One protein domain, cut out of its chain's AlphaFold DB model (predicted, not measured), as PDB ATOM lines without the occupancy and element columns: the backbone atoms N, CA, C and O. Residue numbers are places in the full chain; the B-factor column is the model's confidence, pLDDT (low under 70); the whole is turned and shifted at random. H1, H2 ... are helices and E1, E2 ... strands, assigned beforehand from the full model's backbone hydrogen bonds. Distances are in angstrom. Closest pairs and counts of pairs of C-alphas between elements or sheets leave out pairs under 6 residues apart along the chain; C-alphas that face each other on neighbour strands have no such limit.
ATOM      1  N   ALA A 126      -1.493  46.896   9.707       94.56
ATOM      2  CA  ALA A 126      -1.765  47.951  10.678       94.56
ATOM      3  C   ALA A 126      -0.862  49.177  10.453       94.56
ATOM      4  O   ALA A 126      -1.350  50.309  10.493       94.56
ATOM      5  N   MET A 127       0.421  48.963  10.142       95.00
ATOM      6  CA  MET A 127       1.347  50.046   9.787       95.00
ATOM      7  C   MET A 127       0.952  50.739   8.482       95.00
ATOM      8  O   MET A 127       0.943  51.965   8.434       95.00
ATOM      9  N   HIS A 128       0.545  49.986   7.458       95.31
ATOM     10  CA  HIS A 128       0.025  50.562   6.220       95.31
ATOM     11  C   HIS A 128      -1.174  51.479   6.486       95.31
ATOM     12  O   HIS A 128      -1.204  52.612   6.016       95.31
ATOM     13  N   LYS A 129      -2.133  51.029   7.303       94.81
ATOM     14  CA  LYS A 129      -3.307  51.837   7.667       94.81
ATOM     15  C   LYS A 129      -2.953  53.086   8.471       94.81
ATOM     16  O   LYS A 129      -3.599  54.112   8.295       94.81
ATOM     17  N   SER A 130      -1.972  52.987   9.365       96.75
ATOM     18  CA  SER A 130      -1.629  54.075  10.292       96.75
ATOM     19  C   SER A 130      -0.715  55.122   9.655       96.75
ATOM     20  O   SER A 130      -0.838  56.304   9.953       96.75
ATOM     21  N   TYR A 131       0.192  54.690   8.777       96.06
ATOM     22  CA  TYR A 131       1.286  55.518   8.267       96.06
ATOM     23  C   TYR A 131       1.320  55.622   6.737       96.06
ATOM     24  O   TYR A 131       2.195  56.286   6.193       96.06
ATOM     25  N   GLY A 132       0.422  54.939   6.023       92.12
ATOM     26  CA  GLY A 132       0.432  54.894   4.558       92.12
ATOM     27  C   GLY A 132       1.607  54.107   3.968       92.12
ATOM     28  O   GLY A 132       1.860  54.191   2.770       92.12
ATOM     29  N   MET A 133       2.342  53.337   4.776       92.06
ATOM     30  CA  MET A 133       3.498  52.574   4.299       92.06
ATOM     31  C   MET A 133       3.044  51.390   3.452       92.06
ATOM     32  O   MET A 133       2.379  50.481   3.952       92.06
ATOM     33  N   HIS A 134       3.392  51.390   2.171       91.75
ATOM     34  CA  HIS A 134       3.156  50.234   1.317       91.75
ATOM     35  C   HIS A 134       4.162  49.124   1.623       91.75
ATOM     36  O   HIS A 134       5.335  49.388   1.883       91.75
ATOM     37  N   TYR A 135       3.705  47.876   1.588       92.31
ATOM     38  CA  TYR A 135       4.553  46.711   1.803       92.31
ATOM     39  C   TYR A 135       4.202  45.582   0.844       92.31
ATOM     40  O   TYR A 135       3.063  45.451   0.387       92.31
ATOM     41  N   HIS A 136       5.196  44.728   0.628       89.94
ATOM     42  CA  HIS A 136       5.081  43.438  -0.029       89.94
ATOM     43  C   HIS A 136       5.846  42.422   0.819       89.94
ATOM     44  O   HIS A 136       7.010  42.631   1.151       89.94
ATOM     45  N   LEU A 137       5.162  41.364   1.242       89.25
ATOM     46  CA  LEU A 137       5.715  40.305   2.075       89.25
ATOM     47  C   LEU A 137       5.592  38.984   1.332       89.25
ATOM     48  O   LEU A 137       4.489  38.524   1.038       89.25
ATOM     49  N   MET A 138       6.729  38.338   1.126       85.44
ATOM     50  CA  MET A 138       6.801  36.974   0.630       85.44
ATOM     51  C   MET A 138       7.445  36.090   1.677       85.44
ATOM     52  O   MET A 138       8.476  36.432   2.251       85.44
ATOM     53  N   ALA A 139       6.845  34.933   1.905       84.50
ATOM     54  CA  ALA A 139       7.398  33.927   2.785       84.50
ATOM     55  C   ALA A 139       7.242  32.555   2.144       84.50
ATOM     56  O   ALA A 139       6.157  32.192   1.677       84.50
ATOM     57  N   SER A 140       8.320  31.779   2.148       78.81
ATOM     58  CA  SER A 140       8.290  30.388   1.730       78.81
ATOM     59  C   SER A 140       8.940  29.489   2.768       78.81
ATOM     60  O   SER A 140       9.815  29.893   3.532       78.81
ATOM     61  N   SER A 141       8.477  28.251   2.794       77.12
ATOM     62  CA  SER A 141       9.162  27.138   3.420       77.12
ATOM     63  C   SER A 141       9.470  26.141   2.327       77.12
ATOM     64  O   SER A 141       8.634  25.879   1.463       77.12
ATOM     65  N   TRP A 142      10.665  25.576   2.384       69.31
ATOM     66  CA  TRP A 142      11.112  24.575   1.441       69.31
ATOM     67  C   TRP A 142      11.550  23.318   2.174       69.31
ATOM     68  O   TRP A 142      12.137  23.386   3.254       69.31
ATOM     69  N   ASN A 143      11.260  22.171   1.566       66.69
ATOM     70  CA  ASN A 143      11.766  20.898   2.029       66.69
ATOM     71  C   ASN A 143      12.944  20.451   1.140       66.69
ATOM     72  O   ASN A 143      12.730  20.088  -0.023       66.69
ATOM     73  N   PRO A 144      14.181  20.418   1.671       56.84
ATOM     74  CA  PRO A 144      15.351  20.003   0.905       56.84
ATOM     75  C   PRO A 144      15.297  18.539   0.460       56.84
ATOM     76  O   PRO A 144      15.970  18.174  -0.506       56.84
ATOM     77  N   THR A 145      14.496  17.690   1.111       56.47
ATOM     78  CA  THR A 145      14.444  16.253   0.801       56.47
ATOM     79  C   THR A 145      13.547  15.911  -0.385       56.47
ATOM     80  O   THR A 145      13.551  14.779  -0.854       56.47
ATOM     81  N   THR A 146      12.787  16.873  -0.904       57.31
ATOM     82  CA  THR A 146      11.815  16.637  -1.976       57.31
ATOM     83  C   THR A 146      12.262  17.255  -3.291       57.31
ATOM     84  O   THR A 146      12.799  18.362  -3.326       57.31
ATOM     85  N   THR A 147      12.001  16.551  -4.390       54.66
ATOM     86  CA  THR A 147      12.196  17.039  -5.766       54.66
ATOM     87  C   THR A 147      11.018  17.870  -6.271       54.66
ATOM     88  O   THR A 147      11.118  18.518  -7.308       54.66
ATOM     89  N   ASN A 148       9.901  17.871  -5.541       55.69
ATOM     90  CA  ASN A 148       8.705  18.597  -5.928       55.69
ATOM     91  C   ASN A 148       8.815  20.090  -5.526       55.69
ATOM     92  O   ASN A 148       8.920  20.375  -4.331       55.69
ATOM     93  N   PRO A 149       8.735  21.046  -6.476       52.12
ATOM     94  CA  PRO A 149       8.715  22.485  -6.184       52.12
ATOM     95  C   PRO A 149       7.582  22.923  -5.245       52.12
ATOM     96  O   PRO A 149       7.675  23.984  -4.635       52.12
ATOM     97  N   THR A 150       6.524  22.117  -5.093       53.47
ATOM     98  CA  THR A 150       5.395  22.403  -4.192       53.47
ATOM     99  C   THR A 150       5.504  21.743  -2.817       53.47
ATOM    100  O   THR A 150       4.565  21.806  -2.032       53.47
ATOM    101  N   ALA A 151       6.632  21.115  -2.483       52.50
ATOM    102  CA  ALA A 151       6.800  20.352  -1.242       52.50
ATOM    103  C   ALA A 151       7.002  21.188   0.039       52.50
ATOM    104  O   ALA A 151       7.489  20.695   1.059       52.50
ATOM    105  N   GLY A 152       6.604  22.452  -0.001       69.81
ATOM    106  CA  GLY A 152       6.537  23.338   1.147       69.81
ATOM    107  C   GLY A 152       5.331  24.262   1.037       69.81
ATOM    108  O   GLY A 152       4.374  23.970   0.322       69.81
ATOM    109  N   TRP A 153       5.353  25.379   1.754       74.81
ATOM    110  CA  TRP A 153       4.302  26.387   1.652       74.81
ATOM    111  C   TRP A 153       4.880  27.706   1.193       74.81
ATOM    112  O   TRP A 153       6.058  27.999   1.369       74.81
ATOM    113  N   CYS A 154       4.019  28.506   0.590       76.88
ATOM    114  CA  CYS A 154       4.412  29.772   0.030       76.88
ATOM    115  C   CYS A 154       3.249  30.749   0.160       76.88
ATOM    116  O   CYS A 154       2.098  30.385  -0.096       76.88
ATOM    117  N   LYS A 155       3.530  31.948   0.665       83.44
ATOM    118  CA  LYS A 155       2.541  32.986   0.950       83.44
ATOM    119  C   LYS A 155       3.069  34.328   0.478       83.44
ATOM    120  O   LYS A 155       4.228  34.658   0.706       83.44
ATOM    121  N   GLU A 156       2.186  35.084  -0.148       85.62
ATOM    122  CA  GLU A 156       2.462  36.407  -0.678       85.62
ATOM    123  C   GLU A 156       1.358  37.351  -0.203       85.62
ATOM    124  O   GLU A 156       0.171  37.024  -0.282       85.62
ATOM    125  N   PHE A 157       1.758  38.495   0.341       88.75
ATOM    126  CA  PHE A 157       0.877  39.532   0.860       88.75
ATOM    127  C   PHE A 157       1.353  40.890   0.357       88.75
ATOM    128  O   PHE A 157       2.552  41.128   0.252       88.75
ATOM    129  N   SER A 158       0.431  41.806   0.090       91.19
ATOM    130  CA  SER A 158       0.765  43.179  -0.284       91.19
ATOM    131  C   SER A 158      -0.313  44.129   0.207       91.19
ATOM    132  O   SER A 158      -1.486  43.759   0.272       91.19
ATOM    133  N   SER A 159       0.078  45.366   0.498       92.38
ATOM    134  CA  SER A 159      -0.863  46.483   0.646       92.38
ATOM    135  C   SER A 159      -1.450  46.958  -0.689       92.38
ATOM    136  O   SER A 159      -2.465  47.645  -0.694       92.38
ATOM    137  N   ASP A 160      -0.806  46.624  -1.813       88.31
ATOM    138  CA  ASP A 160      -1.223  47.029  -3.155       88.31
ATOM    139  C   ASP A 160      -1.842  45.840  -3.908       88.31
ATOM    140  O   ASP A 160      -1.168  44.877  -4.293       88.31
ATOM    141  N   HIS A 161      -3.157  45.920  -4.112       77.62
ATOM    142  CA  HIS A 161      -3.925  44.916  -4.844       77.62
ATOM    143  C   HIS A 161      -3.622  44.901  -6.344       77.62
ATOM    144  O   HIS A 161      -3.698  43.834  -6.958       77.62
ATOM    145  N   VAL A 162      -3.274  46.052  -6.929       79.75
ATOM    146  CA  VAL A 162      -2.902  46.149  -8.343       79.75
ATOM    147  C   VAL A 162      -1.596  45.399  -8.543       79.75
ATOM    148  O   VAL A 162      -1.547  44.508  -9.388       79.75
ATOM    149  N   TYR A 163      -0.606  45.644  -7.680       76.69
ATOM    150  CA  TYR A 163       0.659  44.909  -7.675       76.69
ATOM    151  C   TYR A 163       0.441  43.387  -7.632       76.69
ATOM    152  O   TYR A 163       0.888  42.677  -8.529       76.69
ATOM    153  N   LEU A 164      -0.333  42.869  -6.671       73.25
ATOM    154  CA  LEU A 164      -0.611  41.424  -6.604       73.25
ATOM    155  C   LEU A 164      -1.254  40.898  -7.892       73.25
ATOM    156  O   LEU A 164      -0.858  39.847  -8.393       73.25
ATOM    157  N   SER A 165      -2.217  41.630  -8.455       70.81
ATOM    158  CA  SER A 165      -2.914  41.210  -9.676       70.81
ATOM    159  C   SER A 165      -2.024  41.232 -10.925       70.81
ATOM    160  O   SER A 165      -2.118  40.328 -11.753       70.81
ATOM    161  N   SER A 166      -1.115  42.206 -11.043       67.38
ATOM    162  CA  SER A 166      -0.197  42.341 -12.178       67.38
ATOM    163  C   SER A 166       0.923  41.298 -12.163       67.38
ATOM    164  O   SER A 166       1.382  40.883 -13.225       67.38
ATOM    165  N   PHE A 167       1.329  40.827 -10.981       63.34
ATOM    166  CA  PHE A 167       2.379  39.812 -10.816       63.34
ATOM    167  C   PHE A 167       1.846  38.374 -10.639       63.34
ATOM    168  O   PHE A 167       2.629  37.440 -10.484       63.34
ATOM    169  N   SER A 168       0.528  38.171 -10.759       55.75
ATOM    170  CA  SER A 168      -0.142  36.853 -10.754       55.75
ATOM    171  C   SER A 168      -0.011  36.057 -12.080       55.75
ATOM    172  O   SER A 168      -0.688  35.049 -12.271       55.75
ATOM    173  N   SER A 169       0.829  36.513 -13.015       53.59
ATOM    174  CA  SER A 169       1.030  36.028 -14.399       53.59
ATOM    175  C   SER A 169       2.436  35.386 -14.524       53.59
ATOM    176  O   SER A 169       3.278  35.676 -13.677       53.59
ATOM    177  N   PRO A 170       2.730  34.489 -15.497       48.19
ATOM    178  CA  PRO A 170       3.413  33.193 -15.322       48.19
ATOM    179  C   PRO A 170       4.898  33.232 -14.917       48.19
ATOM    180  O   PRO A 170       5.534  32.192 -14.832       48.19
ATOM    181  N   ASN A 171       5.455  34.405 -14.631       51.62
ATOM    182  CA  ASN A 171       6.728  34.563 -13.942       51.62
ATOM    183  C   ASN A 171       6.461  34.879 -12.473       51.62
ATOM    184  O   ASN A 171       6.648  36.013 -12.028       51.62
ATOM    185  N   HIS A 172       5.995  33.882 -11.726       66.56
ATOM    186  CA  HIS A 172       5.671  34.057 -10.320       66.56
ATOM    187  C   HIS A 172       6.934  34.552  -9.595       66.56
ATOM    188  O   HIS A 172       7.958  33.862  -9.571       66.56
ATOM    189  N   LEU A 173       6.893  35.750  -8.996       62.28
ATOM    190  CA  LEU A 173       8.005  36.258  -8.173       62.28
ATOM    191  C   LEU A 173       8.378  35.224  -7.094       62.28
ATOM    192  O   LEU A 173       9.538  35.053  -6.742       62.28
ATOM    193  N   LEU A 174       7.372  34.467  -6.661       62.19
ATOM    194  CA  LEU A 174       7.419  33.305  -5.784       62.19
ATOM    195  C   LEU A 174       8.246  32.134  -6.317       62.19
ATOM    196  O   LEU A 174       9.011  31.527  -5.573       62.19
ATOM    197  N   GLU A 175       8.116  31.816  -7.600       63.62
ATOM    198  CA  GLU A 175       8.907  30.778  -8.259       63.62
ATOM    199  C   GLU A 175      10.365  31.221  -8.380       63.62
ATOM    200  O   GLU A 175      11.271  30.453  -8.057       63.62
ATOM    201  N   ARG A 176      10.600  32.496  -8.725       67.69
ATOM    202  CA  ARG A 176      11.946  33.093  -8.735       67.69
ATOM    203  C   ARG A 176      12.568  33.132  -7.342       67.69
ATOM    204  O   ARG A 176      13.739  32.791  -7.201       67.69
ATOM    205  N   PHE A 177      11.796  33.494  -6.320       66.69
ATOM    206  CA  PHE A 177      12.232  33.489  -4.927       66.69
ATOM    207  C   PHE A 177      12.591  32.077  -4.467       66.69
ATOM    208  O   PHE A 177      13.657  31.881  -3.900       66.69
ATOM    209  N   ASN A 178      11.765  31.073  -4.778       62.66
ATOM    210  CA  ASN A 178      12.086  29.682  -4.471       62.66
ATOM    211  C   ASN A 178      13.331  29.201  -5.232       62.66
ATOM    212  O   ASN A 178      14.190  28.565  -4.626       62.66
ATOM    213  N   ARG A 179      13.492  29.544  -6.516       66.81
ATOM    214  CA  ARG A 179      14.710  29.238  -7.289       66.81
ATOM    215  C   ARG A 179      15.952  29.857  -6.643       66.81
ATOM    216  O   ARG A 179      16.946  29.169  -6.428       66.81
ATOM    217  N   PHE A 180      15.869  31.134  -6.273       66.19
ATOM    218  CA  PHE A 180      16.953  31.867  -5.624       66.19
ATOM    219  C   PHE A 180      17.292  31.298  -4.237       66.19
ATOM    220  O   PHE A 180      18.446  30.970  -3.968       66.19
ATOM    221  N   ALA A 181      16.290  31.126  -3.372       63.72
ATOM    222  CA  ALA A 181      16.466  30.685  -1.991       63.72
ATOM    223  C   ALA A 181      16.963  29.237  -1.883       63.72
ATOM    224  O   ALA A 181      17.699  28.904  -0.959       63.72
ATOM    225  N   THR A 182      16.585  28.369  -2.825       62.69
ATOM    226  CA  THR A 182      16.944  26.942  -2.782       62.69
ATOM    227  C   THR A 182      18.190  26.603  -3.597       62.69
ATOM    228  O   THR A 182      18.672  25.473  -3.510       62.69
ATOM    229  N   ARG A 183      18.708  27.554  -4.396       60.97
ATOM    230  CA  ARG A 183      19.813  27.366  -5.359       60.97
ATOM    231  C   ARG A 183      19.648  26.141  -6.271       60.97
ATOM    232  O   ARG A 183      20.627  25.649  -6.826       60.97
TER     233      ARG A 183
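Overview. This is residues 126 to 183 of the 308 residues of an uncharacterized protein of Melampsora larici-populina (strain 98AG31 / pathotype 3-4-7) (UniProt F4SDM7). A two-stranded antiparallel hairpin, E1 and E2, lies along the long axis, with small helix H1 beyond one end and loop 141 to 153 beyond the other. H2 and H3 lie off one side of it, and residues 165 to 172 stick out. The 58 printed residues, with H1, E1, E2, H2 and H3 in that order, are mixed in class, loose with a radius of gyration of the C-alphas of 13.7 A, and span 42 by 22 by 15 A.

Along the chain. Find C-alpha 126 at (-1.765, 47.951, 10.678), where H1, residues 126 to 131, begins its 8.5 A. Next come E1, 136 to 140, 13.6 A, and E2, 154 to 158, 13.9 A. H2, 161 to 166, spans 8.6 A; H3, 173 to 182, runs 14.0 A to C-alpha 182 at (16.944, 26.942, -2.782).

Arrangement. Look between hairpin strands E1 and E2: N 137 and O 157 are 2.8 A apart, within hydrogen-bond range. The closest C-alphas of E1 and H3, Ser 140 and Asn 178, are 7.3 A apart; those of E2 and H2, Ser 158 and Leu 164, 6.7 A. H2 and H3 are apart. In H1, H2 and H3 every O i to N i+4 pair is within range.

Size, cuts and confidence. The farthest C-alphas, Ser 130 and Thr 147, are 42.7 A apart. The printed part has no cut; E1 to E2 is a long link. Residues 142 to 152 and 166 to 183 have pLDDT under 70.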